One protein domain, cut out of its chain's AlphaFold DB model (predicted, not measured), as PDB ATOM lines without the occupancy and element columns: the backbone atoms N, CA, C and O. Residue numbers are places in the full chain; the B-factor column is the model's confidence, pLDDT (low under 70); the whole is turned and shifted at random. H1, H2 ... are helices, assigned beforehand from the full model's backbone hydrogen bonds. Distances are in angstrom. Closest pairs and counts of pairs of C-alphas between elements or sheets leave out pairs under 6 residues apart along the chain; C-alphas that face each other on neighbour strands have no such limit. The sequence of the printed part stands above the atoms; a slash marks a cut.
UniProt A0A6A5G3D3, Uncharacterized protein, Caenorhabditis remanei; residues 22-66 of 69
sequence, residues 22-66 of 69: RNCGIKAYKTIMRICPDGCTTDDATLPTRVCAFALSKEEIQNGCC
ATOM      1  N   ARG A  22     206.404 161.122  99.451       56.53
ATOM      2  CA  ARG A  22     207.840 160.807  99.294       56.53
ATOM      3  C   ARG A  22     208.749 161.656 100.189       56.53
ATOM      4  O   ARG A  22     209.704 161.133 100.759       56.53
ATOM      5  N   ASN A  23     208.430 162.939 100.369       64.62
ATOM      6  CA  ASN A  23     209.198 163.824 101.253       64.62
ATOM      7  C   ASN A  23     208.840 163.626 102.725       64.62
ATOM      8  O   ASN A  23     209.680 163.855 103.600       64.62
ATOM      9  N   CYS A  24     207.608 163.191 102.998       72.06
ATOM     10  CA  CYS A  24     207.184 162.973 104.362       72.06
ATOM     11  C   CYS A  24     207.971 161.831 105.019       72.06
ATOM     12  O   CYS A  24     208.486 162.031 106.114       72.06
ATOM     13  N   GLY A  25     208.177 160.694 104.340       73.19
ATOM     14  CA  GLY A  25     208.896 159.548 104.918       73.19
ATOM     15  C   GLY A  25     210.312 159.887 105.406       73.19
ATOM     16  O   GLY A  25     210.689 159.525 106.516       73.19
ATOM     17  N   ILE A  26     211.072 160.668 104.627       76.81
ATOM     18  CA  ILE A  26     212.429 161.108 105.005       76.81
ATOM     19  C   ILE A  26     212.381 162.079 106.193       76.81
ATOM     20  O   ILE A  26     213.191 161.988 107.119       76.81
ATOM     21  N   LYS A  27     211.429 163.020 106.186       79.88
ATOM     22  CA  LYS A  27     211.258 163.998 107.269       79.88
ATOM     23  C   LYS A  27     210.796 163.327 108.563       79.88
ATOM     24  O   LYS A  27     211.304 163.671 109.631       79.88
ATOM     25  N   ALA A  28     209.882 162.366 108.462       77.31
ATOM     26  CA  ALA A  28     209.416 161.530 109.556       77.31
ATOM     27  C   ALA A  28     210.580 160.729 110.133       77.31
ATOM     28  O   ALA A  28     210.877 160.889 111.311       77.31
ATOM     29  N   TYR A  29     211.324 159.995 109.303       78.31
ATOM     30  CA  TYR A  29     212.494 159.227 109.736       78.31
ATOM     31  C   TYR A  29     213.515 160.092 110.489       78.31
ATOM     32  O   TYR A  29     213.921 159.763 111.599       78.31
ATOM     33  N   LYS A  30     213.859 161.266 109.946       81.06
ATOM     34  CA  LYS A  30     214.778 162.210 110.602       81.06
ATOM     35  C   LYS A  30     214.235 162.763 111.923       81.06
ATOM     36  O   LYS A  30     215.011 163.118 112.803       81.06
ATOM     37  N   THR A  31     212.918 162.904 112.040       81.50
ATOM     38  CA  THR A  31     212.260 163.392 113.259       81.50
ATOM     39  C   THR A  31     212.251 162.306 114.327       81.50
ATOM     40  O   THR A  31     212.640 162.577 115.456       81.50
ATOM     41  N   ILE A  32     211.907 161.077 113.941       80.19
ATOM     42  CA  ILE A  32     211.936 159.882 114.789       80.19
ATOM     43  C   ILE A  32     213.345 159.680 115.344       80.19
ATOM     44  O   ILE A  32     213.518 159.663 116.553       80.19
ATOM     45  N   MET A  33     214.370 159.688 114.488       79.25
ATOM     46  CA  MET A  33     215.770 159.495 114.894       79.25
ATOM     47  C   MET A  33     216.317 160.591 115.830       79.25
ATOM     48  O   MET A  33     217.346 160.394 116.459       79.25
ATOM     49  N   ARG A  34     215.663 161.760 115.925       82.44
ATOM     50  CA  ARG A  34     216.011 162.788 116.928       82.44
ATOM     51  C   ARG A  34     215.280 162.625 118.255       82.44
ATOM     52  O   ARG A  34     215.750 163.161 119.251       82.44
ATOM     53  N   ILE A  35     214.083 162.045 118.228       82.69
ATOM     54  CA  ILE A  35     213.215 161.914 119.403       82.69
ATOM     55  C   ILE A  35     213.520 160.603 120.125       82.69
ATOM     56  O   ILE A  35     213.570 160.583 121.348       82.69
ATOM     57  N   CYS A  36     213.755 159.532 119.371       78.31
ATOM     58  CA  CYS A  36     214.141 158.241 119.909       78.31
ATOM     59  C   CYS A  36     215.568 158.294 120.473       78.31
ATOM     60  O   CYS A  36     216.490 158.614 119.719       78.31
ATOM     61  N   PRO A  37     215.776 157.971 121.758       71.50
ATOM     62  CA  PRO A  37     217.109 157.767 122.309       71.50
ATOM     63  C   PRO A  37     217.783 156.525 121.700       71.50
ATOM     64  O   PRO A  37     217.118 155.538 121.374       71.50
ATOM     65  N   ASP A  38     219.114 156.566 121.575       67.81
ATOM     66  CA  ASP A  38     219.922 155.412 121.165       67.81
ATOM     67  C   ASP A  38     219.664 154.228 122.114       67.81
ATOM     68  O   ASP A  38     219.867 154.333 123.324       67.81
ATOM     69  N   GLY A  39     219.201 153.103 121.562       66.19
ATOM     70  CA  GLY A  39     218.818 151.907 122.327       66.19
ATOM     71  C   GLY A  39     217.315 151.620 122.353       66.19
ATOM     72  O   GLY A  39     216.929 150.512 122.714       66.19
ATOM     73  N   CYS A  40     216.475 152.556 121.900       67.12
ATOM     74  CA  CYS A  40     215.093 152.249 121.552       67.12
ATOM     75  C   CYS A  40     214.986 151.818 120.100       67.12
ATOM     76  O   CYS A  40     215.134 152.612 119.171       67.12
ATOM     77  N   THR A  41     214.723 150.536 119.915       57.94
ATOM     78  CA  THR A  41     214.439 149.942 118.618       57.94
ATOM     79  C   THR A  41     213.148 149.157 118.752       57.94
ATOM     80  O   THR A  41     213.174 147.965 119.046       57.94
ATOM     81  N   THR A  42     212.005 149.808 118.568       57.31
ATOM     82  CA  THR A  42     210.812 149.059 118.182       57.31
ATOM     83  C   THR A  42     210.954 148.681 116.709       57.31
ATOM     84  O   THR A  42     211.184 149.535 115.853       57.31
ATOM     85  N   ASP A  43     210.791 147.392 116.397       59.94
ATOM     86  CA  ASP A  43     210.742 146.818 115.036       59.94
ATOM     87  C   ASP A  43     209.588 147.368 114.165       59.94
ATOM     88  O   ASP A  43     209.328 146.900 113.053       59.94
ATOM     89  N   ASP A  44     208.871 148.379 114.652       64.00
ATOM     90  CA  ASP A  44     207.709 148.969 114.016       64.00
ATOM     91  C   ASP A  44     208.116 149.885 112.851       64.00
ATOM     92  O   ASP A  44     208.076 151.118 112.902       64.00
ATOM     93  N   ALA A  45     208.430 149.259 111.715       67.50
ATOM     94  CA  ALA A  45     208.654 149.928 110.432       67.50
ATOM     95  C   ALA A  45     207.440 150.760 109.958       67.50
ATOM     96  O   ALA A  45     207.542 151.513 108.989       67.50
ATOM     97  N   THR A  46     206.289 150.645 110.634       73.50
ATOM     98  CA  THR A  46     205.069 151.413 110.348       73.50
ATOM     99  C   THR A  46     205.051 152.806 110.979       73.50
ATOM    100  O   THR A  46     204.245 153.647 110.574       73.50
ATOM    101  N   LEU A  47     205.942 153.097 111.931       76.69
ATOM    102  CA  LEU A  47     205.969 154.373 112.644       76.69
ATOM    103  C   LEU A  47     206.180 155.594 111.722       76.69
ATOM    104  O   LEU A  47     205.398 156.540 111.826       76.69
ATOM    105  N   PRO A  48     207.111 155.586 110.744       76.56
ATOM    106  CA  PRO A  48     207.257 156.683 109.780       76.56
ATOM    107  C   PRO A  48     205.986 156.923 108.959       76.56
ATOM    108  O   PRO A  48     205.625 158.068 108.686       76.56
ATOM    109  N   THR A  49     205.276 155.850 108.606       79.00
ATOM    110  CA  THR A  49     204.003 155.928 107.883       79.00
ATOM    111  C   THR A  49     202.920 156.555 108.752       79.00
ATOM    112  O   THR A  49     202.193 157.415 108.262       79.00
ATOM    113  N   ARG A  50     202.838 156.203 110.042       77.50
ATOM    114  CA  ARG A  50     201.874 156.817 110.970       77.50
ATOM    115  C   ARG A  50     202.185 158.287 111.236       77.50
ATOM    116  O   ARG A  50     201.266 159.096 111.236       77.50
ATOM    117  N   VAL A  51     203.460 158.655 111.372       79.12
ATOM    118  CA  VAL A  51     203.881 160.062 111.500       79.12
ATOM    119  C   VAL A  51     203.416 160.876 110.298       79.12
ATOM    120  O   VAL A  51     202.934 161.994 110.458       79.12
ATOM    121  N   CYS A  52     203.515 160.305 109.100       78.12
ATOM    122  CA  CYS A  52     203.067 160.964 107.881       78.12
ATOM    123  C   CYS A  52     201.554 160.996 107.700       78.12
ATOM    124  O   CYS A  52     201.023 162.010 107.259       78.12
ATOM    125  N   ALA A  53     200.868 159.906 108.030       79.00
ATOM    126  CA  ALA A  53     199.428 159.788 107.842       79.00
ATOM    127  C   ALA A  53     198.629 160.581 108.887       79.00
ATOM    128  O   ALA A  53     197.574 161.118 108.563       79.00
ATOM    129  N   PHE A  54     199.129 160.660 110.123       79.81
ATOM    130  CA  PHE A  54     198.392 161.214 111.261       79.81
ATOM    131  C   PHE A  54     199.022 162.471 111.865       79.81
ATOM    132  O   PHE A  54     198.460 163.020 112.804       79.81
ATOM    133  N   ALA A  55     200.159 162.943 111.337       74.50
ATOM    134  CA  ALA A  55     200.884 164.100 111.872       74.50
ATOM    135  C   ALA A  55     201.132 163.990 113.391       74.50
ATOM    136  O   ALA A  55     200.845 164.915 114.147       74.50
ATOM    137  N   LEU A  56     201.655 162.831 113.813       78.62
ATOM    138  CA  LEU A  56     201.857 162.484 115.223       78.62
ATOM    139  C   LEU A  56     202.653 163.545 115.994       78.62
ATOM    140  O   LEU A  56     203.632 164.120 115.498       78.62
ATOM    141  N   SER A  57     202.261 163.741 117.250       80.88
ATOM    142  CA  SER A  57     202.956 164.605 118.203       80.88
ATOM    143  C   SER A  57     204.273 163.978 118.666       80.88
ATOM    144  O   SER A  57     204.478 162.770 118.565       80.88
ATOM    145  N   LYS A  58     205.190 164.787 119.213       80.50
ATOM    146  CA  LYS A  58     206.496 164.285 119.688       80.50
ATOM    147  C   LYS A  58     206.359 163.181 120.741       80.50
ATOM    148  O   LYS A  58     207.108 162.216 120.682       80.50
ATOM    149  N   GLU A  59     205.399 163.325 121.651       81.62
ATOM    150  CA  GLU A  59     205.090 162.349 122.705       81.62
ATOM    151  C   GLU A  59     204.600 161.021 122.113       81.62
ATOM    152  O   GLU A  59     205.040 159.957 122.525       81.62
ATOM    153  N   GLU A  60     203.760 161.064 121.076       80.00
ATOM    154  CA  GLU A  60     203.280 159.858 120.388       80.00
ATOM    155  C   GLU A  60     204.397 159.158 119.605       80.00
ATOM    156  O   GLU A  60     204.462 157.930 119.565       80.00
ATOM    157  N   ILE A  61     205.299 159.936 118.998       81.94
ATOM    158  CA  ILE A  61     206.501 159.409 118.341       81.94
ATOM    159  C   ILE A  61     207.410 158.736 119.370       81.94
ATOM    160  O   ILE A  61     207.924 157.650 119.107       81.94
ATOM    161  N   GLN A  62     207.587 159.364 120.533       82.25
ATOM    162  CA  GLN A  62     208.377 158.818 121.628       82.25
ATOM    163  C   GLN A  62     207.759 157.523 122.158       82.25
ATOM    164  O   GLN A  62     208.462 156.524 122.191       82.25
ATOM    165  N   ASN A  63     206.454 157.491 122.438       81.56
ATOM    166  CA  ASN A  63     205.752 156.288 122.899       81.56
ATOM    167  C   ASN A  63     205.756 155.151 121.875       81.56
ATOM    168  O   ASN A  63     205.814 153.985 122.248       81.56
ATOM    169  N   GLY A  64     205.686 155.452 120.579       78.19
ATOM    170  CA  GLY A  64     205.770 154.403 119.563       78.19
ATOM    171  C   GLY A  64     207.190 153.851 119.374       78.19
ATOM    172  O   GLY A  64     207.356 152.732 118.891       78.19
ATOM    173  N   CYS A  65     208.215 154.616 119.755       79.19
ATOM    174  CA  CYS A  65     209.621 154.220 119.655       79.19
ATOM    175  C   CYS A  65     210.178 153.584 120.940       79.19
ATOM    176  O   CYS A  65     210.982 152.658 120.894       79.19
ATOM    177  N   CYS A  66     209.728 154.103 122.079       76.12
ATOM    178  CA  CYS A  66     210.019 153.702 123.446       76.12
ATOM    179  C   CYS A  66     208.698 153.692 124.223       76.12
ATOM    180  O   CYS A  66     208.398 154.671 124.912       76.12
TER     181      CYS A  66
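AT A GLANCE: This is residues 22 to 66 of the 69 residues of an uncharacterized protein of Caenorhabditis remanei (UniProt A0A6A5G3D3). A longer helix, H1, is crossed by a hairpin of two short helices, H2 over its middle and H3 at its end; a looping link, residues 36 to 46, joins H1 to H2. The printed part has 45 residues with three named helices, H1, H2, H3 in chain order, and no named strand: all helix. It is compact, radius of gyration of the C-alphas 9.4 A, and elongated, spanning 27 by 17 by 16 A.

HOW THE PARTS SIT: H1, residues 22 to 35, touches H2, residues 47 to 54, at a steep tilt of 64 degrees, opposite ways; the closest C-alphas, of Ala 28 and Pro 48, are 5.3 A apart. With residues 32 to 35 alone, H1 touches H3, residues 58 to 65, about perpendicular at 87 degrees; the closest C-alphas, of Ile 35 and Gln 62, are 6.2 A apart. H2 and H3 form a helical hairpin and touch at a steep tilt of 39 degrees, opposite ways; the closest C-alphas, of Leu 47 and Gly 64, are 6.9 A apart. The helix packing is mostly crossed. Each O i to N i+4 pair is within hydrogen-bond range in H2 and H3, 9 of 10 in H1.

IN THESE COORDINATES: H1 begins at C-alpha 22 (207.840, 160.807, 99.294) and is 20.8 A long; H2 is 10.3 A; H3, 10.5 A, ends at C-alpha 65 (209.621, 154.220, 119.655).

THE WHOLE: The C-alphas farthest apart, of Arg 22 and Gly 39, are 27.0 A apart. The printed part has no cut; H1 to H2 is a long link, H2 to H3 tight. Residues 22 to 23 and 38 to 45 have pLDDT under 70.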